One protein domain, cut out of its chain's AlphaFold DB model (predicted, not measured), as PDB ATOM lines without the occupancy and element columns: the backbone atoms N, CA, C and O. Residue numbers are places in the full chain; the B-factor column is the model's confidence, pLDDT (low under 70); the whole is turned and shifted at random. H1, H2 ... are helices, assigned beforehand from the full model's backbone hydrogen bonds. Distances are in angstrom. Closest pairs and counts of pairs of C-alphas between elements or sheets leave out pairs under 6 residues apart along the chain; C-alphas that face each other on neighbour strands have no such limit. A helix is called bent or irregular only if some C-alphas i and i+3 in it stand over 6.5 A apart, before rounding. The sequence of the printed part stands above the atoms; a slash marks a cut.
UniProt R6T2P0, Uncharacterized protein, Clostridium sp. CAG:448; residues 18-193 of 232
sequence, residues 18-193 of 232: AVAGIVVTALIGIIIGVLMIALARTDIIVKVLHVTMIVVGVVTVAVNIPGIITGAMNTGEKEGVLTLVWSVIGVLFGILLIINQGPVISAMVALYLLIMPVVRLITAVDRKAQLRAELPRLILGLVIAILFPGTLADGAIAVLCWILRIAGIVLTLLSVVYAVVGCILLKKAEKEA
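This is residues 18 to 193 of the 232 residues of an uncharacterized protein of Clostridium sp. CAG:448 (UniProt R6T2P0). Helices laid side by side in pairs make a wide V. One arm is H1 beside the long H6; the other is H2, bent, with H3 folded back along it, and a second hairpin, H4 and H5, joins the rest only at corners, H4 to H3 of the second arm and H5 to H6 of the first. The printed part has 176 residues with six named helices, H1 to H6 in chain order, and no named strand, class all helix. It is only just extended, close to loose, with a radius of gyration of the C-alphas of 23.8 A and spans of 82 by 39 by 29 A.

H1, residues 18 to 39, runs 31.4 A from C-alpha 18 at (36.158, -55.345, -17.210). H2, residues 42 to 73, was assigned as one helix by its hydrogen bonds but is bent: C-alphas 63 and 66 are 6.7 A apart. Its arms are H2a, residues 42 to 63, 31.1 A, and H2b, residues 66 to 73, 10.8 A. H3, residues 78 to 99, spans 31.8 A; H4, residues 103 to 123, 30.1 A. H5, residues 127 to 147, 28.4 A, is irregular, with C-alphas 133 and 136 7.1 A apart. H6, residues 153 to 193, runs 57.7 A to C-alpha 193 at (34.415, -61.732, -4.460).

H1 and H6 touch at a shallow tilt of 13 degrees, opposite ways; their closest C-alphas, Gly 33 and Gly 168, are 4.0 A apart. H2a, with residues 42 to 45 alone, touches H6, about perpendicular at 81 degrees, closest at the C-alphas of Thr 42 and Ile 157, 6.3 A. H2a and H3 touch at 28 degrees, a shallow tilt, closest at the C-alphas of Gly 57 and Gly 94, 4.0 A. H4 and H5, a helical hairpin, touch closest at the C-alphas of Ala 110 and Gly 141, 4.3 A. Each O i to N i+4 pair is within hydrogen-bond range in H1, H2a, H2b, H3 and H6; H4 has 16 of 17, H5 15 of 17.

The C-alphas of Gly 76 and Lys 191, the two farthest apart, are 82.5 A apart. The printed part has no cut, and its five links are tight. Residues 102 to 108, 146 to 156 and 193 have pLDDT under 70.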
ATOM      1  N   ALA A  18      37.594 -55.215 -16.977       77.19
ATOM      2  CA  ALA A  18      36.158 -55.345 -17.210       77.19
ATOM      3  C   ALA A  18      35.444 -53.982 -17.213       77.19
ATOM      4  O   ALA A  18      34.646 -53.714 -18.111       77.19
ATOM      5  N   VAL A  19      35.768 -53.089 -16.269       81.06
ATOM      6  CA  VAL A  19      35.237 -51.714 -16.252       81.06
ATOM      7  C   VAL A  19      35.659 -50.963 -17.514       81.06
ATOM      8  O   VAL A  19      34.814 -50.349 -18.164       81.06
ATOM      9  N   ALA A  20      36.934 -51.053 -17.905       81.75
ATOM     10  CA  ALA A  20      37.425 -50.433 -19.133       81.75
ATOM     11  C   ALA A  20      36.670 -50.945 -20.372       81.75
ATOM     12  O   ALA A  20      36.251 -50.139 -21.199       81.75
ATOM     13  N   GLY A  21      36.421 -52.256 -20.468       85.38
ATOM     14  CA  GLY A  21      35.633 -52.846 -21.553       85.38
ATOM     15  C   GLY A  21      34.208 -52.292 -21.628       85.38
ATOM     16  O   GLY A  21      33.783 -51.836 -22.687       85.38
ATOM     17  N   ILE A  22      33.489 -52.252 -20.499       89.00
ATOM     18  CA  ILE A  22      32.118 -51.716 -20.436       89.00
ATOM     19  C   ILE A  22      32.084 -50.240 -20.841       89.00
ATOM     20  O   ILE A  22      31.232 -49.840 -21.637       89.00
ATOM     21  N   VAL A  23      33.022 -49.441 -20.326       88.06
ATOM     22  CA  VAL A  23      33.116 -48.009 -20.632       88.06
ATOM     23  C   VAL A  23      33.418 -47.786 -22.112       88.06
ATOM     24  O   VAL A  23      32.752 -46.972 -22.742       88.06
ATOM     25  N   VAL A  24      34.362 -48.528 -22.698       91.38
ATOM     26  CA  VAL A  24      34.705 -48.397 -24.121       91.38
ATOM     27  C   VAL A  24      33.520 -48.771 -25.011       91.38
ATOM     28  O   VAL A  24      33.176 -48.004 -25.908       91.38
ATOM     29  N   THR A  25      32.848 -49.896 -24.752       90.38
ATOM     30  CA  THR A  25      31.668 -50.301 -25.534       90.38
ATOM     31  C   THR A  25      30.545 -49.269 -25.434       90.38
ATOM     32  O   THR A  25      29.960 -48.899 -26.453       90.38
ATOM     33  N   ALA A  26      30.275 -48.755 -24.232       92.19
ATOM     34  CA  ALA A  26      29.268 -47.720 -24.036       92.19
ATOM     35  C   ALA A  26      29.635 -46.407 -24.741       92.19
ATOM     36  O   ALA A  26      28.781 -45.802 -25.383       92.19
ATOM     37  N   LEU A  27      30.900 -45.981 -24.673       93.44
ATOM     38  CA  LEU A  27      31.378 -44.782 -25.361       93.44
ATOM     39  C   LEU A  27      31.236 -44.909 -26.875       93.44
ATOM     40  O   LEU A  27      30.758 -43.974 -27.508       93.44
ATOM     41  N   ILE A  28      31.580 -46.062 -27.453       94.00
ATOM     42  CA  ILE A  28      31.379 -46.319 -28.885       94.00
ATOM     43  C   ILE A  28      29.892 -46.199 -29.239       94.00
ATOM     44  O   ILE A  28      29.549 -45.499 -30.190       94.00
ATOM     45  N   GLY A  29      29.006 -46.821 -28.457       91.00
ATOM     46  CA  GLY A  29      27.560 -46.742 -28.678       91.00
ATOM     47  C   GLY A  29      27.009 -45.315 -28.581       91.00
ATOM     48  O   GLY A  29      26.233 -44.898 -29.440       91.00
ATOM     49  N   ILE A  30      27.471 -44.529 -27.603       93.88
ATOM     50  CA  ILE A  30      27.122 -43.107 -27.457       93.88
ATOM     51  C   ILE A  30      27.639 -42.299 -28.649       93.88
ATOM     52  O   ILE A  30      26.883 -41.523 -29.223       93.88
ATOM     53  N   ILE A  31      28.898 -42.486 -29.054       94.56
ATOM     54  CA  ILE A  31      29.492 -41.772 -30.192       94.56
ATOM     55  C   ILE A  31      28.704 -42.068 -31.469       94.56
ATOM     56  O   ILE A  31      28.334 -41.136 -32.179       94.56
ATOM     57  N   ILE A  32      28.399 -43.340 -31.743       92.69
ATOM     58  CA  ILE A  32      27.599 -43.734 -32.909       92.69
ATOM     59  C   ILE A  32      26.198 -43.123 -32.823       92.69
ATOM     60  O   ILE A  32      25.738 -42.532 -33.798       92.69
ATOM     61  N   GLY A  33      25.532 -43.208 -31.669       91.44
ATOM     62  CA  GLY A  33      24.194 -42.647 -31.476       91.44
ATOM     63  C   GLY A  33      24.148 -41.129 -31.680       91.44
ATOM     64  O   GLY A  33      23.293 -40.628 -32.412       91.44
ATOM     65  N   VAL A  34      25.117 -40.399 -31.126       93.00
ATOM     66  CA  VAL A  34      25.263 -38.947 -31.309       93.00
ATOM     67  C   VAL A  34      25.582 -38.600 -32.762       93.00
ATOM     68  O   VAL A  34      24.981 -37.672 -33.304       93.00
ATOM     69  N   LEU A  35      26.465 -39.354 -33.424       90.06
ATOM     70  CA  LEU A  35      26.755 -39.176 -34.848       90.06
ATOM     71  C   LEU A  35      25.505 -39.398 -35.702       90.06
ATOM     72  O   LEU A  35      25.230 -38.581 -36.573       90.06
ATOM     73  N   MET A  36      24.713 -40.438 -35.434       88.94
ATOM     74  CA  MET A  36      23.451 -40.676 -36.143       88.94
ATOM     75  C   MET A  36      22.496 -39.487 -36.004       88.94
ATOM     76  O   MET A  36      21.931 -39.042 -36.999       88.94
ATOM     77  N   ILE A  37      22.358 -38.923 -34.801       89.19
ATOM     78  CA  ILE A  37      21.515 -37.740 -34.568       89.19
ATOM     79  C   ILE A  37      22.066 -36.519 -35.320       89.19
ATOM     80  O   ILE A  37      21.314 -35.816 -35.997       89.19
ATOM     81  N   ALA A  38      23.374 -36.271 -35.218       86.00
ATOM     82  CA  ALA A  38      24.030 -35.094 -35.787       86.00
ATOM     83  C   ALA A  38      24.109 -35.119 -37.323       86.00
ATOM     84  O   ALA A  38      24.096 -34.057 -37.958       86.00
ATOM     85  N   LEU A  39      24.203 -36.315 -37.913       84.00
ATOM     86  CA  LEU A  39      24.317 -36.550 -39.354       84.00
ATOM     87  C   LEU A  39      22.969 -36.824 -40.033       84.00
ATOM     88  O   LEU A  39      22.899 -36.762 -41.258       84.00
ATOM     89  N   ALA A  40      21.895 -37.067 -39.275       81.75
ATOM     90  CA  ALA A  40      20.531 -37.177 -39.794       81.75
ATOM     91  C   ALA A  40      19.984 -35.801 -40.217       81.75
ATOM     92  O   ALA A  40      19.109 -35.204 -39.569       81.75
ATOM     93  N   ARG A  41      20.547 -35.286 -41.309       78.81
ATOM     94  CA  ARG A  41      20.127 -34.073 -42.005       78.81
ATOM     95  C   ARG A  41      19.903 -34.390 -43.473       78.81
ATOM     96  O   ARG A  41      20.645 -35.168 -44.072       78.81
ATOM     97  N   THR A  42      18.891 -33.755 -44.041       75.06
ATOM     98  CA  THR A  42      18.473 -33.966 -45.428       75.06
ATOM     99  C   THR A  42      19.599 -33.637 -46.410       75.06
ATOM    100  O   THR A  42      19.859 -34.419 -47.317       75.06
ATOM    101  N   ASP A  43      20.346 -32.554 -46.183       78.56
ATOM    102  CA  ASP A  43      21.461 -32.122 -47.032       78.56
ATOM    103  C   ASP A  43      22.621 -33.130 -47.063       78.56
ATOM    104  O   ASP A  43      23.195 -33.393 -48.123       78.56
ATOM    105  N   ILE A  44      22.953 -33.720 -45.912       78.94
ATOM    106  CA  ILE A  44      24.016 -34.725 -45.797       78.94
ATOM    107  C   ILE A  44      23.579 -36.022 -46.478       78.94
ATOM    108  O   ILE A  44      24.340 -36.576 -47.271       78.94
ATOM    109  N   ILE A  45      22.355 -36.487 -46.213       75.06
ATOM    110  CA  ILE A  45      21.836 -37.731 -46.795       75.06
ATOM    111  C   ILE A  45      21.766 -37.626 -48.319       75.06
ATOM    112  O   ILE A  45      22.226 -38.538 -49.000       75.06
ATOM    113  N   VAL A  46      21.284 -36.506 -48.863       75.44
ATOM    114  CA  VAL A  46      21.240 -36.278 -50.317       75.44
ATOM    115  C   VAL A  46      22.646 -36.301 -50.925       75.44
ATOM    116  O   VAL A  46      22.863 -36.959 -51.941       75.44
ATOM    117  N   LYS A  47      23.638 -35.665 -50.288       78.38
ATOM    118  CA  LYS A  47      25.035 -35.713 -50.760       78.38
ATOM    119  C   LYS A  47      25.600 -37.131 -50.755       78.38
ATOM    120  O   LYS A  47      26.202 -37.548 -51.742       78.38
ATOM    121  N   VAL A  48      25.405 -37.875 -49.665       76.69
ATOM    122  CA  VAL A  48      25.850 -39.275 -49.556       76.69
ATOM    123  C   VAL A  48      25.191 -40.129 -50.635       76.69
ATOM    124  O   VAL A  48      25.847 -40.955 -51.265       76.69
ATOM    125  N   LEU A  49      23.909 -39.894 -50.892       73.75
ATOM    126  CA  LEU A  49      23.140 -40.593 -51.903       73.75
ATOM    127  C   LEU A  49      23.653 -40.301 -53.323       73.75
ATOM    128  O   LEU A  49      23.861 -41.234 -54.096       73.75
ATOM    129  N   HIS A  50      23.953 -39.038 -53.644       75.81
ATOM    130  CA  HIS A  50      24.583 -38.660 -54.913       75.81
ATOM    131  C   HIS A  50      25.952 -39.321 -55.090       75.81
ATOM    132  O   HIS A  50      26.213 -39.922 -56.130       75.81
ATOM    133  N   VAL A  51      26.809 -39.282 -54.065       81.12
ATOM    134  CA  VAL A  51      28.121 -39.949 -54.102       81.12
ATOM    135  C   VAL A  51      27.959 -41.454 -54.304       81.12
ATOM    136  O   VAL A  51      28.668 -42.047 -55.113       81.12
ATOM    137  N   THR A  52      26.989 -42.071 -53.630       74.81
ATOM    138  CA  THR A  52      26.695 -43.501 -53.785       74.81
ATOM    139  C   THR A  52      26.279 -43.823 -55.220       74.81
ATOM    140  O   THR A  52      26.769 -44.796 -55.784       74.81
ATOM    141  N   MET A  53      25.446 -42.990 -55.848       75.31
ATOM    142  CA  MET A  53      25.048 -43.158 -57.251       75.31
ATOM    143  C   MET A  53      26.230 -43.027 -58.212       75.31
ATOM    144  O   MET A  53      26.342 -43.833 -59.132       75.31
ATOM    145  N   ILE A  54      27.149 -42.086 -57.968       82.50
ATOM    146  CA  ILE A  54      28.392 -41.969 -58.746       82.50
ATOM    147  C   ILE A  54      29.211 -43.256 -58.619       82.50
ATOM    148  O   ILE A  54      29.625 -43.821 -59.629       82.50
ATOM    149  N   VAL A  55      29.418 -43.753 -57.395       80.56
ATOM    150  CA  VAL A  55      30.181 -44.987 -57.148       80.56
ATOM    151  C   VAL A  55      29.522 -46.183 -57.834       80.56
ATOM    152  O   VAL A  55      30.200 -46.937 -58.531       80.56
ATOM    153  N   VAL A  56      28.202 -46.339 -57.701       77.94
ATOM    154  CA  VAL A  56      27.441 -47.398 -58.381       77.94
ATOM    155  C   VAL A  56      27.553 -47.258 -59.899       77.94
ATOM    156  O   VAL A  56      27.748 -48.264 -60.578       77.94
ATOM    157  N   GLY A  57      27.488 -46.040 -60.437       82.50
ATOM    158  CA  GLY A  57      27.684 -45.765 -61.858       82.50
ATOM    159  C   GLY A  57      29.065 -46.198 -62.347       82.50
ATOM    160  O   GLY A  57      29.157 -46.953 -63.313       82.50
ATOM    161  N   VAL A  58      30.131 -45.823 -61.632       86.56
ATOM    162  CA  VAL A  58      31.518 -46.218 -61.946       86.56
ATOM    163  C   VAL A  58      31.683 -47.736 -61.913       86.56
ATOM    164  O   VAL A  58      32.224 -48.315 -62.854       86.56
ATOM    165  N   VAL A  59      31.181 -48.397 -60.867       80.19
ATOM    166  CA  VAL A  59      31.226 -49.863 -60.761       80.19
ATOM    167  C   VAL A  59      30.445 -50.506 -61.903       80.19
ATOM    168  O   VAL A  59      30.943 -51.442 -62.521       80.19
ATOM    169  N   THR A  60      29.261 -49.986 -62.233       81.69
ATOM    170  CA  THR A  60      28.429 -50.492 -63.335       81.69
ATOM    171  C   THR A  60      29.161 -50.395 -64.670       81.69
ATOM    172  O   THR A  60      29.157 -51.358 -65.433       81.69
ATOM    173  N   VAL A  61      29.840 -49.279 -64.949       85.31
ATOM    174  CA  VAL A  61      30.694 -49.165 -66.140       85.31
ATOM    175  C   VAL A  61      31.785 -50.236 -66.105       85.31
ATOM    176  O   VAL A  61      31.904 -51.013 -67.050       85.31
ATOM    177  N   ALA A  62      32.529 -50.333 -65.001       86.81
ATOM    178  CA  ALA A  62      33.653 -51.255 -64.875       86.81
ATOM    179  C   ALA A  62      33.256 -52.726 -65.093       86.81
ATOM    180  O   ALA A  62      33.946 -53.442 -65.817       86.81
ATOM    181  N   VAL A  63      32.130 -53.177 -64.527       85.50
ATOM    182  CA  VAL A  63      31.679 -54.576 -64.659       85.50
ATOM    183  C   VAL A  63      31.123 -54.912 -66.044       85.50
ATOM    184  O   VAL A  63      31.092 -56.085 -66.406       85.50
ATOM    185  N   ASN A  64      30.697 -53.917 -66.830       83.81
ATOM    186  CA  ASN A  64      30.162 -54.140 -68.176       83.81
ATOM    187  C   ASN A  64      31.235 -54.051 -69.279       83.81
ATOM    188  O   ASN A  64      31.017 -54.583 -70.365       83.81
ATOM    189  N   ILE A  65      32.411 -53.463 -69.020       89.19
ATOM    190  CA  ILE A  65      33.524 -53.418 -69.994       89.19
ATOM    191  C   ILE A  65      33.928 -54.821 -70.497       89.19
ATOM    192  O   ILE A  65      34.035 -54.988 -71.714       89.19
ATOM    193  N   PRO A  66      34.101 -55.855 -69.644       87.06
ATOM    194  CA  PRO A  66      34.427 -57.201 -70.120       87.06
ATOM    195  C   PRO A  66      33.376 -57.770 -71.079       87.06
ATOM    196  O   PRO A  66      33.727 -58.393 -72.075       87.06
ATOM    197  N   GLY A  67      32.090 -57.515 -70.821       81.12
ATOM    198  CA  GLY A  67      31.003 -57.963 -71.689       81.12
ATOM    199  C   GLY A  67      31.014 -57.293 -73.068       81.12
ATOM    200  O   GLY A  67      30.652 -57.934 -74.054       81.12
ATOM    201  N   ILE A  68      31.513 -56.053 -73.172       87.94
ATOM    202  CA  ILE A  68      31.752 -55.393 -74.466       87.94
ATOM    203  C   ILE A  68      32.852 -56.120 -75.242       87.94
ATOM    204  O   ILE A  68      32.674 -56.407 -76.422       87.94
ATOM    205  N   ILE A  69      33.969 -56.445 -74.586       90.25
ATOM    206  CA  ILE A  69      35.104 -57.130 -75.224       90.25
ATOM    207  C   ILE A  69      34.671 -58.517 -75.712       90.25
ATOM    208  O   ILE A  69      34.808 -58.828 -76.895       90.25
ATOM    209  N   THR A  70      34.079 -59.323 -74.829       87.62
ATOM    210  CA  THR A  70      33.625 -60.682 -75.157       87.62
ATOM    211  C   THR A  70      32.530 -60.673 -76.222       87.62
ATOM    212  O   THR A  70      32.570 -61.464 -77.162       87.62
ATOM    213  N   GLY A  71      31.567 -59.753 -76.119       86.62
ATOM    214  CA  GLY A  71      30.501 -59.612 -77.107       86.62
ATOM    215  C   GLY A  71      31.026 -59.213 -78.488       86.62
ATOM    216  O   GLY A  71      30.566 -59.756 -79.488       86.62
ATOM    217  N   ALA A  72      32.024 -58.322 -78.552       88.31
ATOM    218  CA  ALA A  72      32.658 -57.906 -79.803       88.31
ATOM    219  C   ALA A  72      33.423 -59.056 -80.482       88.31
ATOM    220  O   ALA A  72      33.312 -59.230 -81.697       88.31
ATOM    221  N   MET A  73      34.145 -59.865 -79.696       91.31
ATOM    222  CA  MET A  73      34.888 -61.034 -80.189       91.31
ATOM    223  C   MET A  73      33.972 -62.134 -80.743       91.31
ATOM    224  O   MET A  73      34.356 -62.822 -81.684       91.31
ATOM    225  N   ASN A  74      32.753 -62.260 -80.211       90.44
ATOM    226  CA  ASN A  74      31.807 -63.328 -80.556       90.44
ATOM    227  C   ASN A  74      30.601 -62.827 -81.372       90.44
ATOM    228  O   ASN A  74      29.524 -63.416 -81.337       90.44
ATOM    229  N   THR A  75      30.757 -61.739 -82.132       78.94
ATOM    230  CA  THR A  75      29.675 -61.131 -82.938       78.94
ATOM    231  C   THR A  75      29.099 -62.046 -84.025       78.94
ATOM    232  O   THR A  75      27.999 -61.787 -84.513       78.94
ATOM    233  N   GLY A  76      29.794 -63.132 -84.382       80.19
ATOM    234  CA  GLY A  76      29.273 -64.177 -85.271       80.19
ATOM    235  C   GLY A  76      28.136 -65.011 -84.663       80.19
ATOM    236  O   GLY A  76      27.418 -65.691 -85.393       80.19
ATOM    237  N   GLU A  77      27.933 -64.936 -83.347       86.00
ATOM    238  CA  GLU A  77      26.911 -65.681 -82.617       86.00
ATOM    239  C   GLU A  77      25.839 -64.734 -82.062       86.00
ATOM    240  O   GLU A  77      26.134 -63.655 -81.542       86.00
ATOM    241  N   LYS A  78      24.564 -65.152 -82.117       82.06
ATOM    242  CA  LYS A  78      23.443 -64.354 -81.579       82.06
ATOM    243  C   LYS A  78      23.648 -63.991 -80.106       82.06
ATOM    244  O   LYS A  78      23.304 -62.884 -79.698       82.06
ATOM    245  N   GLU A  79      24.220 -64.904 -79.324       76.69
ATOM    246  CA  GLU A  79      24.521 -64.687 -77.908       76.69
ATOM    247  C   GLU A  79      25.624 -63.643 -77.697       76.69
ATOM    248  O   GLU A  79      25.508 -62.809 -76.794       76.69
ATOM    249  N   GLY A  80      26.645 -63.609 -78.559       78.94
ATOM    250  CA  GLY A  80      27.689 -62.584 -78.523       78.94
ATOM    251  C   GLY A  80      27.142 -61.193 -78.842       78.94
ATOM    252  O   GLY A  80      27.412 -60.243 -78.105       78.94
ATOM    253  N   VAL A  81      26.272 -61.080 -79.854       84.75
ATOM    254  CA  VAL A  81      25.584 -59.816 -80.190       84.75
ATOM    255  C   VAL A  81      24.692 -59.343 -79.038       84.75
ATOM    256  O   VAL A  81      24.737 -58.173 -78.665       84.75
ATOM    257  N   LEU A  82      23.909 -60.241 -78.433       74.62
ATOM    258  CA  LEU A  82      23.082 -59.921 -77.264       74.62
ATOM    259  C   LEU A  82      23.934 -59.451 -76.080       74.62
ATOM    260  O   LEU A  82      23.607 -58.444 -75.453       74.62
ATOM    261  N   THR A  83      25.039 -60.141 -75.798       78.94
ATOM    262  CA  THR A  83      25.974 -59.777 -74.725       78.94
ATOM    263  C   THR A  83      26.574 -58.394 -74.963       78.94
ATOM    264  O   THR A  83      26.606 -57.574 -74.044       78.94
ATOM    265  N   LEU A  84      26.973 -58.099 -76.202       84.81
ATOM    266  CA  LEU A  84      27.485 -56.790 -76.600       84.81
ATOM    267  C   LEU A  84      26.444 -55.690 -76.369       84.81
ATOM    268  O   LEU A  84      26.741 -54.695 -75.711       84.81
ATOM    269  N   VAL A  85      25.215 -55.882 -76.857       80.88
ATOM    270  CA  VAL A  85      24.126 -54.901 -76.721       80.88
ATOM    271  C   VAL A  85      23.822 -54.620 -75.250       80.88
ATOM    272  O   VAL A  85      23.781 -53.457 -74.847       80.88
ATOM    273  N   TRP A  86      23.669 -55.658 -74.424       79.56
ATOM    274  CA  TRP A  86      23.403 -55.481 -72.994       79.56
ATOM    275  C   TRP A  86      24.549 -54.790 -72.260       79.56
ATOM    276  O   TRP A  86      24.296 -53.946 -71.400       79.56
ATOM    277  N   SER A  87      25.792 -55.094 -72.628       80.00
ATOM    278  CA  SER A  87      26.970 -54.482 -72.012       80.00
ATOM    279  C   SER A  87      27.104 -53.005 -72.387       80.00
ATOM    280  O   SER A  87      27.392 -52.176 -71.526       80.00
ATOM    281  N   VAL A  88      26.815 -52.641 -73.643       86.62
ATOM    282  CA  VAL A  88      26.773 -51.239 -74.091       86.62
ATOM    283  C   VAL A  88      25.668 -50.469 -73.366       86.62
ATOM    284  O   VAL A  88      25.922 -49.378 -72.857       86.62
ATOM    285  N   ILE A  89      24.466 -51.046 -73.249       81.12
ATOM    286  CA  ILE A  89      23.370 -50.453 -72.465       81.12
ATOM    287  C   ILE A  89      23.805 -50.257 -71.007       81.12
ATOM    288  O   ILE A  89      23.587 -49.185 -70.445       81.12
ATOM    289  N   GLY A  90      24.458 -51.256 -70.408       76.56
ATOM    290  CA  GLY A  90      24.975 -51.190 -69.041       76.56
ATOM    291  C   GLY A  90      26.003 -50.073 -68.839       76.56
ATOM    292  O   GLY A  90      25.915 -49.332 -67.862       76.56
ATOM    293  N   VAL A  91      26.935 -49.891 -69.779       85.00
ATOM    294  CA  VAL A  91      27.913 -48.790 -69.733       85.00
ATOM    295  C   VAL A  91      27.235 -47.430 -69.885       85.00
ATOM    296  O   VAL A  91      27.494 -46.540 -69.077       85.00
ATOM    297  N   LEU A  92      26.334 -47.262 -70.859       84.00
ATOM    298  CA  LEU A  92      25.584 -46.011 -71.037       84.00
ATOM    299  C   LEU A  92      24.773 -45.662 -69.786       84.00
ATOM    300  O   LEU A  92      24.751 -44.511 -69.355       84.00
ATOM    301  N   PHE A  93      24.159 -46.665 -69.168       80.88
ATOM    302  CA  PHE A  93      23.440 -46.517 -67.912       80.88
ATOM    303  C   PHE A  93      24.360 -46.114 -66.750       80.88
ATOM    304  O   PHE A  93      24.037 -45.194 -66.002       80.88
ATOM    305  N   GLY A  94      25.533 -46.740 -66.625       82.38
ATOM    306  CA  GLY A  94      26.534 -46.357 -65.629       82.38
ATOM    307  C   GLY A  94      27.038 -44.920 -65.812       82.38
ATOM    308  O   GLY A  94      27.174 -44.188 -64.837       82.38
ATOM    309  N   ILE A  95      27.232 -44.474 -67.057       85.50
ATOM    310  CA  ILE A  95      27.594 -43.084 -67.381       85.50
ATOM    311  C   ILE A  95      26.462 -42.118 -67.009       85.50
ATOM    312  O   ILE A  95      26.714 -41.071 -66.413       85.50
ATOM    313  N   LEU A  96      25.211 -42.474 -67.308       78.44
ATOM    314  CA  LEU A  96      24.039 -41.677 -66.940       78.44
ATOM    315  C   LEU A  96      23.935 -41.479 -65.421       78.44
ATOM    316  O   LEU A  96      23.688 -40.359 -64.980       78.44
ATOM    317  N   LEU A  97      24.206 -42.526 -64.634       79.44
ATOM    318  CA  LEU A  97      24.266 -42.457 -63.168       79.44
ATOM    319  C   LEU A  97      25.343 -41.490 -62.649       79.44
ATOM    320  O   LEU A  97      25.142 -40.840 -61.624       79.44
ATOM    321  N   ILE A  98      26.476 -41.386 -63.348       82.88
ATOM    322  CA  ILE A  98      27.575 -40.484 -62.980       82.88
ATOM    323  C   ILE A  98      27.203 -39.026 -63.289       82.88
ATOM    324  O   ILE A  98      27.386 -38.154 -62.439       82.88
ATOM    325  N   ILE A  99      26.692 -38.766 -64.497       80.88
ATOM    326  CA  ILE A  99      26.513 -37.406 -65.034       80.88
ATOM    327  C   ILE A  99      25.230 -36.747 -64.525       80.88
ATOM    328  O   ILE A  99      25.219 -35.544 -64.270       80.88
ATOM    329  N   ASN A 100      24.139 -37.502 -64.391       72.56
ATOM    330  CA  ASN A 100      22.839 -36.932 -64.069       72.56
ATOM    331  C   ASN A 100      22.201 -37.670 -62.886       72.56
ATOM    332  O   ASN A 100      21.531 -38.690 -63.018       72.56
ATOM    333  N   GLN A 101      22.407 -37.085 -61.705       70.38
ATOM    334  CA  GLN A 101      21.864 -37.532 -60.417       70.38
ATOM    335  C   GLN A 101      20.431 -37.019 -60.180       70.38
ATOM    336  O   GLN A 101      19.909 -37.108 -59.072       70.38
ATOM    337  N   GLY A 102      19.803 -36.438 -61.207       63.00
ATOM    338  CA  GLY A 102      18.472 -35.864 -61.116       63.00
ATOM    339  C   GLY A 102      17.364 -36.913 -60.933       63.00
ATOM    340  O   GLY A 102      17.535 -38.082 -61.294       63.00
ATOM    341  N   PRO A 103      16.179 -36.479 -60.461       62.88
ATOM    342  CA  PRO A 103      15.056 -37.345 -60.083       62.88
ATOM    343  C   PRO A 103      14.563 -38.262 -61.213       62.88
ATOM    344  O   PRO A 103      14.009 -39.331 -60.959       62.88
ATOM    345  N   VAL A 104      14.780 -37.863 -62.469       60.25
ATOM    346  CA  VAL A 104      14.386 -38.626 -63.660       60.25
ATOM    347  C   VAL A 104      15.240 -39.886 -63.825       60.25
ATOM    348  O   VAL A 104      14.695 -40.962 -64.056       60.25
ATOM    349  N   ILE A 105      16.563 -39.797 -63.662       65.62
ATOM    350  CA  ILE A 105      17.454 -40.953 -63.855       65.62
ATOM    351  C   ILE A 105      17.274 -41.953 -62.728       65.62
ATOM    352  O   ILE A 105      17.137 -43.145 -62.980       65.62
ATOM    353  N   SER A 106      17.189 -41.481 -61.491       67.31
ATOM    354  CA  SER A 106      16.870 -42.323 -60.343       67.31
ATOM    355  C   SER A 106      15.506 -43.003 -60.469       67.31
ATOM    356  O   SER A 106      15.387 -44.171 -60.112       67.31
ATOM    357  N   ALA A 107      14.492 -42.328 -61.024       67.44
ATOM    358  CA  ALA A 107      13.199 -42.951 -61.303       67.44
ATOM    359  C   ALA A 107      13.319 -44.037 -62.385       67.44
ATOM    360  O   ALA A 107      12.756 -45.116 -62.228       67.44
ATOM    361  N   MET A 108      14.101 -43.800 -63.443       67.44
ATOM    362  CA  MET A 108      14.377 -44.811 -64.471       67.44
ATOM    363  C   MET A 108      15.159 -46.010 -63.915       67.44
ATOM    364  O   MET A 108      14.839 -47.151 -64.239       67.44
ATOM    365  N   VAL A 109      16.149 -45.773 -63.050       70.94
ATOM    366  CA  VAL A 109      16.944 -46.806 -62.360       70.94
ATOM    367  C   VAL A 109      16.062 -47.632 -61.432       70.94
ATOM    368  O   VAL A 109      16.102 -48.859 -61.472       70.94
ATOM    369  N   ALA A 110      15.240 -46.968 -60.622       72.12
ATOM    370  CA  ALA A 110      14.275 -47.613 -59.748       72.12
ATOM    371  C   ALA A 110      13.295 -48.476 -60.546       72.12
ATOM    372  O   ALA A 110      13.073 -49.638 -60.214       72.12
ATOM    373  N   LEU A 111      12.766 -47.933 -61.644       73.00
ATOM    374  CA  LEU A 111      11.859 -48.647 -62.525       73.00
ATOM    375  C   LEU A 111      12.547 -49.855 -63.173       73.00
ATOM    376  O   LEU A 111      11.969 -50.935 -63.197       73.00
ATOM    377  N   TYR A 112      13.794 -49.718 -63.626       72.62
ATOM    378  CA  TYR A 112      14.587 -50.833 -64.149       72.62
ATOM    379  C   TYR A 112      14.784 -51.933 -63.096       72.62
ATOM    380  O   TYR A 112      14.516 -53.103 -63.366       72.62
ATOM    381  N   LEU A 113      15.196 -51.557 -61.882       78.00
ATOM    382  CA  LEU A 113      15.416 -52.476 -60.762       78.00
ATOM    383  C   LEU A 113      14.124 -53.105 -60.226       78.00
ATOM    384  O   LEU A 113      14.195 -54.118 -59.540       78.00
ATOM    385  N   LEU A 114      12.955 -52.550 -60.543       80.00
ATOM    386  CA  LEU A 114      11.662 -53.159 -60.233       80.00
ATOM    387  C   LEU A 114      11.172 -54.054 -61.380       80.00
ATOM    388  O   LEU A 114      10.791 -55.199 -61.145       80.00
ATOM    389  N   ILE A 115      11.221 -53.574 -62.626       75.50
ATOM    390  CA  ILE A 115      10.676 -54.281 -63.793       75.50
ATOM    391  C   ILE A 115      11.525 -55.500 -64.163       75.50
ATOM    392  O   ILE A 115      10.965 -56.576 -64.363       75.50
ATOM    393  N   MET A 116      12.856 -55.383 -64.254       76.50
ATOM    394  CA  MET A 116      13.701 -56.497 -64.720       76.50
ATOM    395  C   MET A 116      13.607 -57.740 -63.823       76.50
ATOM    396  O   MET A 116      13.394 -58.835 -64.351       76.50
ATOM    397  N   PRO A 117      13.701 -57.616 -62.488       77.31
ATOM    398  CA  PRO A 117      13.413 -58.713 -61.570       77.31
ATOM    399  C   PRO A 117      12.046 -59.359 -61.772       77.31
ATOM    400  O   PRO A 117      11.953 -60.582 -61.770       77.31
ATOM    401  N   VAL A 118      10.996 -58.559 -61.988       77.12
ATOM    402  CA  VAL A 118       9.635 -59.063 -62.222       77.12
ATOM    403  C   VAL A 118       9.560 -59.833 -63.540       77.12
ATOM    404  O   VAL A 118       9.037 -60.945 -63.565       77.12
ATOM    405  N   VAL A 119      10.147 -59.313 -64.620       75.75
ATOM    406  CA  VAL A 119      10.214 -60.004 -65.917       75.75
ATOM    407  C   VAL A 119      10.959 -61.336 -65.789       75.75
ATOM    408  O   VAL A 119      10.469 -62.368 -66.254       75.75
ATOM    409  N   ARG A 120      12.109 -61.345 -65.106       75.44
ATOM    410  CA  ARG A 120      12.885 -62.568 -64.842       75.44
ATOM    411  C   ARG A 120      12.127 -63.556 -63.965       75.44
ATOM    412  O   ARG A 120      12.197 -64.752 -64.203       75.44
ATOM    413  N   LEU A 121      11.370 -63.076 -62.983       82.75
ATOM    414  CA  LEU A 121      10.551 -63.917 -62.116       82.75
ATOM    415  C   LEU A 121       9.406 -64.594 -62.882       82.75
ATOM    416  O   LEU A 121       9.124 -65.766 -62.647       82.75
ATOM    417  N   ILE A 122       8.753 -63.871 -63.798       81.81
ATOM    418  CA  ILE A 122       7.640 -64.397 -64.606       81.81
ATOM    419  C   ILE A 122       8.138 -65.440 -65.616       81.81
ATOM    420  O   ILE A 122       7.440 -66.419 -65.880       81.81
ATOM    421  N   THR A 123       9.342 -65.239 -66.155       80.00
ATOM    422  CA  THR A 123       9.962 -66.117 -67.161       80.00
ATOM    423  C   THR A 123      10.785 -67.266 -66.565       80.00
ATOM    424  O   THR A 123      11.157 -68.185 -67.293       80.00
ATOM    425  N   ALA A 124      11.051 -67.259 -65.256       81.50
ATOM    426  CA  ALA A 124      11.834 -68.298 -64.592       81.50
ATOM    427  C   ALA A 124      11.062 -69.613 -64.418       81.50
ATOM    428  O   ALA A 124       9.908 -69.634 -63.983       81.50
ATOM    429  N   VAL A 125      11.765 -70.721 -64.678       79.69
ATOM    430  CA  VAL A 125      11.279 -72.091 -64.449       79.69
ATOM    431  C   VAL A 125      11.086 -72.355 -62.949       79.69
ATOM    432  O   VAL A 125      10.062 -72.904 -62.550       79.69
ATOM    433  N   ASP A 126      12.017 -71.888 -62.107       88.56
ATOM    434  CA  ASP A 126      11.896 -71.910 -60.643       88.56
ATOM    435  C   ASP A 126      11.729 -70.491 -60.085       88.56
ATOM    436  O   ASP A 126      12.686 -69.766 -59.789       88.56
ATOM    437  N   ARG A 127      10.467 -70.097 -59.910       84.44
ATOM    438  CA  ARG A 127      10.100 -68.763 -59.421       84.44
ATOM    439  C   ARG A 127      10.593 -68.497 -57.998       84.44
ATOM    440  O   ARG A 127      10.873 -67.352 -57.657       84.44
ATOM    441  N   LYS A 128      10.703 -69.516 -57.140       84.75
ATOM    442  CA  LYS A 128      11.033 -69.313 -55.719       84.75
ATOM    443  C   LYS A 128      12.526 -69.064 -55.530       84.75
ATOM    444  O   LYS A 128      12.900 -68.177 -54.760       84.75
ATOM    445  N   ALA A 129      13.364 -69.812 -56.248       84.12
ATOM    446  CA  ALA A 129      14.802 -69.569 -56.285       84.12
ATOM    447  C   ALA A 129      15.115 -68.208 -56.930       84.12
ATOM    448  O   ALA A 129      15.863 -67.413 -56.355       84.12
ATOM    449  N   GLN A 130      14.458 -67.895 -58.053       81.69
ATOM    450  CA  GLN A 130      14.640 -66.619 -58.745       81.69
ATOM    451  C   GLN A 130      14.218 -65.425 -57.878       81.69
ATOM    452  O   GLN A 130      14.936 -64.428 -57.824       81.69
ATOM    453  N   LEU A 131      13.103 -65.529 -57.143       85.50
ATOM    454  CA  LEU A 131      12.662 -64.465 -56.241       85.50
ATOM    455  C   LEU A 131      13.721 -64.155 -55.187       85.50
ATOM    456  O   LEU A 131      14.007 -62.991 -54.954       85.50
ATOM    457  N   ARG A 132      14.329 -65.171 -54.564       85.50
ATOM    458  CA  ARG A 132      15.375 -64.953 -53.550       85.50
ATOM    459  C   ARG A 132      16.611 -64.273 -54.132       85.50
ATOM    460  O   ARG A 132      17.179 -63.410 -53.472       85.50
ATOM    461  N   ALA A 133      17.003 -64.643 -55.349       79.31
ATOM    462  CA  ALA A 133      18.142 -64.038 -56.034       79.31
ATOM    463  C   ALA A 133      17.877 -62.578 -56.442       79.31
ATOM    464  O   ALA A 133      18.784 -61.749 -56.422       79.31
ATOM    465  N   GLU A 134      16.635 -62.253 -56.795       81.19
ATOM    466  CA  GLU A 134      16.256 -60.928 -57.290       81.19
ATOM    467  C   GLU A 134      15.680 -60.006 -56.189       81.19
ATOM    468  O   GLU A 134      15.618 -58.790 -56.375       81.19
ATOM    469  N   LEU A 135      15.327 -60.541 -55.010       81.94
ATOM    470  CA  LEU A 135      14.786 -59.787 -53.867       81.94
ATOM    471  C   LEU A 135      15.666 -58.598 -53.445       81.94
ATOM    472  O   LEU A 135      15.112 -57.518 -53.232       81.94
ATOM    473  N   PRO A 136      17.008 -58.716 -53.367       74.88
ATOM    474  CA  PRO A 136      17.854 -57.576 -53.027       74.88
ATOM    475  C   PRO A 136      17.726 -56.431 -54.039       74.88
ATOM    476  O   PRO A 136      17.709 -55.265 -53.654       74.88
ATOM    477  N   ARG A 137      17.587 -56.758 -55.332       74.56
ATOM    478  CA  ARG A 137      17.429 -55.767 -56.407       74.56
ATOM    479  C   ARG A 137      16.056 -55.107 -56.360       74.56
ATOM    480  O   ARG A 137      15.986 -53.897 -56.530       74.56
ATOM    481  N   LEU A 138      15.004 -55.868 -56.052       78.19
ATOM    482  CA  LEU A 138      13.656 -55.333 -55.839       78.19
ATOM    483  C   LEU A 138      13.610 -54.352 -54.664       78.19
ATOM    484  O   LEU A 138      13.058 -53.263 -54.797       78.19
ATOM    485  N   ILE A 139      14.220 -54.714 -53.530       76.31
ATOM    486  CA  ILE A 139      14.298 -53.838 -52.351       76.31
ATOM    487  C   ILE A 139      15.085 -52.573 -52.695       76.31
ATOM    488  O   ILE A 139      14.622 -51.473 -52.409       76.31
ATOM    489  N   LEU A 140      16.241 -52.710 -53.351       71.19
ATOM    490  CA  LEU A 140      17.048 -51.567 -53.772       71.19
ATOM    491  C   LEU A 140      16.281 -50.656 -54.744       71.19
ATOM    492  O   LEU A 140      16.283 -49.439 -54.571       71.19
ATOM    493  N   GLY A 141      15.583 -51.238 -55.722       73.50
ATOM    494  CA  GLY A 141      14.735 -50.511 -56.664       73.50
ATOM    495  C   GLY A 141      13.624 -49.738 -55.963       73.50
ATOM    496  O   GLY A 141      13.418 -48.567 -56.264       73.50
ATOM    497  N   LEU A 142      12.970 -50.347 -54.970       75.88
ATOM    498  CA  LEU A 142      11.941 -49.697 -54.157       75.88
ATOM    499  C   LEU A 142      12.511 -48.550 -53.309       75.88
ATOM    500  O   LEU A 142      11.925 -47.472 -53.254       75.88
ATOM    501  N   VAL A 143      13.668 -48.754 -52.677       73.00
ATOM    502  CA  VAL A 143      14.350 -47.722 -51.880       73.00
ATOM    503  C   VAL A 143      14.696 -46.514 -52.750       73.00
ATOM    504  O   VAL A 143      14.410 -45.381 -52.366       73.00
ATOM    505  N   ILE A 144      15.240 -46.740 -53.950       71.50
ATOM    506  CA  ILE A 144      15.546 -45.664 -54.903       71.50
ATOM    507  C   ILE A 144      14.248 -45.002 -55.403       71.50
ATOM    508  O   ILE A 144      14.183 -43.776 -55.483       71.50
ATOM    509  N   ALA A 145      13.191 -45.780 -55.670       71.44
ATOM    510  CA  ALA A 145      11.891 -45.262 -56.109       71.44
ATOM    511  C   ALA A 145      11.252 -44.315 -55.088       71.44
ATOM    512  O   ALA A 145      10.547 -43.394 -55.475       71.44
ATOM    513  N   ILE A 146      11.462 -44.556 -53.794       69.31
ATOM    514  CA  ILE A 146      10.864 -43.767 -52.713       69.31
ATOM    515  C   ILE A 146      11.715 -42.531 -52.397       69.31
ATOM    516  O   ILE A 146      11.174 -41.454 -52.159       69.31
ATOM    517  N   LEU A 147      13.041 -42.677 -52.390       64.56
ATOM    518  CA  LEU A 147      13.948 -41.640 -51.893       64.56
ATOM    519  C   LEU A 147      14.349 -40.585 -52.926       64.56
ATOM    520  O   LEU A 147      14.906 -39.570 -52.526       64.56
ATOM    521  N   PHE A 148      14.105 -40.795 -54.221       65.56
ATOM    522  CA  PHE A 148      14.619 -39.904 -55.266       65.56
ATOM    523  C   PHE A 148      13.622 -39.135 -56.153       65.56
ATOM    524  O   PHE A 148      14.055 -38.125 -56.716       65.56
ATOM    525  N   PRO A 149      12.342 -39.510 -56.370       59.31
ATOM    526  CA  PRO A 149      11.459 -38.649 -57.150       59.31
ATOM    527  C   PRO A 149      11.215 -37.373 -56.343       59.31
ATOM    528  O   PRO A 149      10.605 -37.413 -55.276       59.31
ATOM    529  N   GLY A 150      11.734 -36.254 -56.855       55.81
ATOM    530  CA  GLY A 150      11.980 -34.986 -56.154       55.81
ATOM    531  C   GLY A 150      10.783 -34.261 -55.528       55.81
ATOM    532  O   GLY A 150      10.927 -33.113 -55.144       55.81
ATOM    533  N   THR A 151       9.614 -34.890 -55.426       50.03
ATOM    534  CA  THR A 151       8.439 -34.374 -54.705       50.03
ATOM    535  C   THR A 151       7.982 -35.291 -53.565       50.03
ATOM    536  O   THR A 151       7.456 -34.805 -52.568       50.03
ATOM    537  N   LEU A 152       8.220 -36.606 -53.659       50.78
ATOM    538  CA  LEU A 152       8.008 -37.578 -52.571       50.78
ATOM    539  C   LEU A 152       9.292 -37.807 -51.754       50.78
ATOM    540  O   LEU A 152       9.222 -38.148 -50.572       50.78
ATOM    541  N   ALA A 153      10.450 -37.565 -52.375       57.56
ATOM    542  CA  ALA A 153      11.778 -37.678 -51.789       57.56
ATOM    543  C   ALA A 153      11.963 -36.778 -50.563       57.56
ATOM    544  O   ALA A 153      12.473 -37.249 -49.556       57.56
ATOM    545  N   ASP A 154      11.496 -35.528 -50.581       63.56
ATOM    546  CA  ASP A 154      11.680 -34.625 -49.436       63.56
ATOM    547  C   ASP A 154      10.966 -35.144 -48.182       63.56
ATOM    548  O   ASP A 154      11.537 -35.163 -47.090       63.56
ATOM    549  N   GLY A 155       9.742 -35.657 -48.349       65.31
ATOM    550  CA  GLY A 155       8.985 -36.297 -47.275       65.31
ATOM    551  C   GLY A 155       9.615 -37.617 -46.825       65.31
ATOM    552  O   GLY A 155       9.792 -37.839 -45.629       65.31
ATOM    553  N   ALA A 156      10.007 -38.481 -47.762       66.94
ATOM    554  CA  ALA A 156      10.612 -39.773 -47.444       66.94
ATOM    555  C   ALA A 156      11.999 -39.642 -46.791       66.94
ATOM    556  O   ALA A 156      12.296 -40.346 -45.827       66.94
ATOM    557  N   ILE A 157      12.832 -38.710 -47.261       73.00
ATOM    558  CA  ILE A 157      14.136 -38.383 -46.671       73.00
ATOM    559  C   ILE A 157      13.928 -37.748 -45.296       73.00
ATOM    560  O   ILE A 157      14.665 -38.080 -44.368       73.00
ATOM    561  N   ALA A 158      12.910 -36.898 -45.110       72.88
ATOM    562  CA  ALA A 158      12.570 -36.367 -43.793       72.88
ATOM    563  C   ALA A 158      12.148 -37.482 -42.823       72.88
ATOM    564  O   ALA A 158      12.637 -37.523 -41.693       72.88
ATOM    565  N   VAL A 159      11.305 -38.423 -43.258       76.12
ATOM    566  CA  VAL A 159      10.919 -39.599 -42.462       76.12
ATOM    567  C   VAL A 159      12.142 -40.458 -42.131       76.12
ATOM    568  O   VAL A 159      12.322 -40.843 -40.977       76.12
ATOM    569  N   LEU A 160      13.035 -40.700 -43.094       77.62
ATOM    570  CA  LEU A 160      14.288 -41.420 -42.862       77.62
ATOM    571  C   LEU A 160      15.184 -40.695 -41.845       77.62
ATOM    572  O   LEU A 160      15.718 -41.335 -40.941       77.62
ATOM    573  N   CYS A 161      15.307 -39.366 -41.937       82.62
ATOM    574  CA  CYS A 161      16.015 -38.558 -40.940       82.62
ATOM    575  C   CYS A 161      15.405 -38.738 -39.547       82.62
ATOM    576  O   CYS A 161      16.139 -38.909 -38.576       82.62
ATOM    577  N   TRP A 162      14.075 -38.722 -39.439       81.75
ATOM    578  CA  TRP A 162      13.372 -38.950 -38.177       81.75
ATOM    579  C   TRP A 162      13.659 -40.335 -37.603       81.75
ATOM    580  O   TRP A 162      14.010 -40.438 -36.428       81.75
ATOM    581  N   ILE A 163      13.587 -41.383 -38.427       83.31
ATOM    582  CA  ILE A 163      13.904 -42.756 -38.016       83.31
ATOM    583  C   ILE A 163      15.347 -42.843 -37.511       83.31
ATOM    584  O   ILE A 163      15.582 -43.372 -36.426       83.31
ATOM    585  N   LEU A 164      16.312 -42.283 -38.249       86.75
ATOM    586  CA  LEU A 164      17.723 -42.286 -37.858       86.75
ATOM    587  C   LEU A 164      17.969 -41.512 -36.557       86.75
ATOM    588  O   LEU A 164      18.736 -41.974 -35.715       86.75
ATOM    589  N   ARG A 165      17.295 -40.372 -36.353       88.12
ATOM    590  CA  ARG A 165      17.374 -39.613 -35.094       88.12
ATOM    591  C   ARG A 165      16.820 -40.409 -33.926       88.12
ATOM    592  O   ARG A 165      17.483 -40.499 -32.901       88.12
ATOM    593  N   ILE A 166      15.637 -41.002 -34.083       89.81
ATOM    594  CA  ILE A 166      15.013 -41.817 -33.035       89.81
ATOM    595  C   ILE A 166      15.909 -43.016 -32.707       89.81
ATOM    596  O   ILE A 166      16.202 -43.251 -31.539       89.81
ATOM    597  N   ALA A 167      16.415 -43.722 -33.720       88.25
ATOM    598  CA  ALA A 167      17.343 -44.834 -33.533       88.25
ATOM    599  C   ALA A 167      18.632 -44.396 -32.816       88.25
ATOM    600  O   ALA A 167      19.070 -45.069 -31.885       88.25
ATOM    601  N   GLY A 168      19.203 -43.247 -33.191       91.19
ATOM    602  CA  GLY A 168      20.376 -42.675 -32.529       91.19
ATOM    603  C   GLY A 168      20.114 -42.298 -31.066       91.19
ATOM    604  O   GLY A 168      20.941 -42.591 -30.202       91.19
ATOM    605  N   ILE A 169      18.944 -41.724 -30.760       93.06
ATOM    606  CA  ILE A 169      18.514 -41.423 -29.382       93.06
ATOM    607  C   ILE A 169      18.406 -42.716 -28.574       93.06
ATOM    608  O   ILE A 169      18.992 -42.817 -27.497       93.06
ATOM    609  N   VAL A 170      17.706 -43.723 -29.104       93.56
ATOM    610  CA  VAL A 170      17.527 -45.023 -28.443       93.56
ATOM    611  C   VAL A 170      18.875 -45.695 -28.186       93.56
ATOM    612  O   VAL A 170      19.129 -46.124 -27.064       93.56
ATOM    613  N   LEU A 171      19.769 -45.733 -29.179       93.69
ATOM    614  CA  LEU A 171      21.107 -46.308 -29.031       93.69
ATOM    615  C   LEU A 171      21.921 -45.586 -27.951       93.69
ATOM    616  O   LEU A 171      22.568 -46.236 -27.130       93.69
ATOM    617  N   THR A 172      21.861 -44.254 -27.923       93.69
ATOM    618  CA  THR A 172      22.561 -43.443 -26.917       93.69
ATOM    619  C   THR A 172      22.044 -43.763 -25.514       93.69
ATOM    620  O   THR A 172      22.838 -44.039 -24.616       93.69
ATOM    621  N   LEU A 173      20.720 -43.804 -25.331       93.69
ATOM    622  CA  LEU A 173      20.095 -44.138 -24.048       93.69
ATOM    623  C   LEU A 173      20.444 -45.561 -23.597       93.69
ATOM    624  O   LEU A 173      20.861 -45.752 -22.456       93.69
ATOM    625  N   LEU A 174      20.337 -46.549 -24.490       92.62
ATOM    626  CA  LEU A 174      20.701 -47.936 -24.193       92.62
ATOM    627  C   LEU A 174      22.178 -48.069 -23.814       92.62
ATOM    628  O   LEU A 174      22.503 -48.814 -22.893       92.62
ATOM    629  N   SER A 175      23.064 -47.315 -24.466       93.19
ATOM    630  CA  SER A 175      24.499 -47.319 -24.160       93.19
ATOM    631  C   SER A 175      24.792 -46.743 -22.769       93.19
ATOM    632  O   SER A 175      25.615 -47.293 -22.037       93.19
ATOM    633  N   VAL A 176      24.079 -45.685 -22.363       93.06
ATOM    634  CA  VAL A 176      24.169 -45.129 -21.001       93.06
ATOM    635  C   VAL A 176      23.648 -46.130 -19.969       93.06
ATOM    636  O   VAL A 176      24.317 -46.378 -18.966       93.06
ATOM    637  N   VAL A 177      22.491 -46.751 -20.219       93.38
ATOM    638  CA  VAL A 177      21.927 -47.780 -19.327       93.38
ATOM    639  C   VAL A 177      22.886 -48.961 -19.192       93.38
ATOM    640  O   VAL A 177      23.155 -49.399 -18.074       93.38
ATOM    641  N   TYR A 178      23.452 -49.438 -20.302       91.62
ATOM    642  CA  TYR A 178      24.444 -50.511 -20.310       91.62
ATOM    643  C   TYR A 178      25.666 -50.163 -19.449       91.62
ATOM    644  O   TYR A 178      26.080 -50.976 -18.623       91.62
ATOM    645  N   ALA A 179      26.200 -48.942 -19.572       91.25
ATOM    646  CA  ALA A 179      27.318 -48.484 -18.750       91.25
ATOM    647  C   ALA A 179      26.983 -48.503 -17.251       91.25
ATOM    648  O   ALA A 179      27.742 -49.051 -16.447       91.25
ATOM    649  N   VAL A 180      25.837 -47.922 -16.877       92.50
ATOM    650  CA  VAL A 180      25.394 -47.811 -15.479       92.50
ATOM    651  C   VAL A 180      25.146 -49.190 -14.872       92.50
ATOM    652  O   VAL A 180      25.719 -49.514 -13.831       92.50
ATOM    653  N   VAL A 181      24.337 -50.025 -15.529       91.69
ATOM    654  CA  VAL A 181      24.007 -51.375 -15.049       91.69
ATOM    655  C   VAL A 181      25.260 -52.246 -14.997       91.69
ATOM    656  O   VAL A 181      25.500 -52.910 -13.988       91.69
ATOM    657  N   GLY A 182      26.103 -52.190 -16.031       87.00
ATOM    658  CA  GLY A 182      27.365 -52.920 -16.086       87.00
ATOM    659  C   GLY A 182      28.296 -52.576 -14.922       87.00
ATOM    660  O   GLY A 182      28.836 -53.470 -14.273       87.00
ATOM    661  N   CYS A 183      28.417 -51.291 -14.579       86.50
ATOM    662  CA  CYS A 183      29.228 -50.853 -13.442       86.50
ATOM    663  C   CYS A 183      28.635 -51.278 -12.088       86.50
ATOM    664  O   CYS A 183      29.386 -51.644 -11.184       86.50
ATOM    665  N   ILE A 184      27.307 -51.248 -11.926       88.44
ATOM    666  CA  ILE A 184      26.638 -51.709 -10.697       88.44
ATOM    667  C   ILE A 184      26.868 -53.210 -10.489       88.44
ATOM    668  O   ILE A 184      27.227 -53.625  -9.386       88.44
ATOM    669  N   LEU A 185      26.693 -54.016 -11.539       85.44
ATOM    670  CA  LEU A 185      26.893 -55.463 -11.475       85.44
ATOM    671  C   LEU A 185      28.352 -55.821 -11.190       85.44
ATOM    672  O   LEU A 185      28.597 -56.683 -10.350       85.44
ATOM    673  N   LEU A 186      29.311 -55.114 -11.798       85.25
ATOM    674  CA  LEU A 186      30.727 -55.293 -11.472       85.25
ATOM    675  C   LEU A 186      31.023 -54.947 -10.012       85.25
ATOM    676  O   LEU A 186      31.646 -55.747  -9.327       85.25
ATOM    677  N   LYS A 187      30.513 -53.823  -9.493       83.81
ATOM    678  CA  LYS A 187      30.677 -53.479  -8.069       83.81
ATOM    679  C   LYS A 187      30.050 -54.521  -7.142       83.81
ATOM    680  O   LYS A 187      30.579 -54.778  -6.063       83.81
ATOM    681  N   LYS A 188      28.913 -55.110  -7.527       84.19
ATOM    682  CA  LYS A 188      28.279 -56.187  -6.757       84.19
ATOM    683  C   LYS A 188      29.140 -57.454  -6.777       84.19
ATOM    684  O   LYS A 188      29.387 -58.015  -5.715       84.19
ATOM    685  N   ALA A 189      29.652 -57.842  -7.942       78.88
ATOM    686  CA  ALA A 189      30.564 -58.973  -8.092       78.88
ATOM    687  C   ALA A 189      31.884 -58.767  -7.333       78.88
ATOM    688  O   ALA A 189      32.349 -59.691  -6.677       78.88
ATOM    689  N   GLU A 190      32.463 -57.562  -7.348       79.19
ATOM    690  CA  GLU A 190      33.648 -57.230  -6.547       79.19
ATOM    691  C   GLU A 190      33.373 -57.375  -5.046       79.19
ATOM    692  O   GLU A 190      34.185 -57.956  -4.331       79.19
ATOM    693  N   LYS A 191      32.211 -56.912  -4.565       77.56
ATOM    694  CA  LYS A 191      31.803 -57.094  -3.163       77.56
ATOM    695  C   LYS A 191      31.608 -58.563  -2.791       77.56
ATOM    696  O   LYS A 191      31.991 -58.954  -1.696       77.56
ATOM    697  N   GLU A 192      31.007 -59.367  -3.666       72.81
ATOM    698  CA  GLU A 192      30.832 -60.805  -3.429       72.81
ATOM    699  C   GLU A 192      32.169 -61.553  -3.457       72.81
ATOM    700  O   GLU A 192      32.406 -62.410  -2.613       72.81
ATOM    701  N   ALA A 193      33.071 -61.178  -4.361       69.31
ATOM    702  CA  ALA A 193      34.415 -61.732  -4.460       69.31
ATOM    703  C   ALA A 193      35.341 -61.343  -3.298       69.31
ATOM    704  O   ALA A 193      36.261 -62.092  -2.974       69.31
TER     705      ALA A 193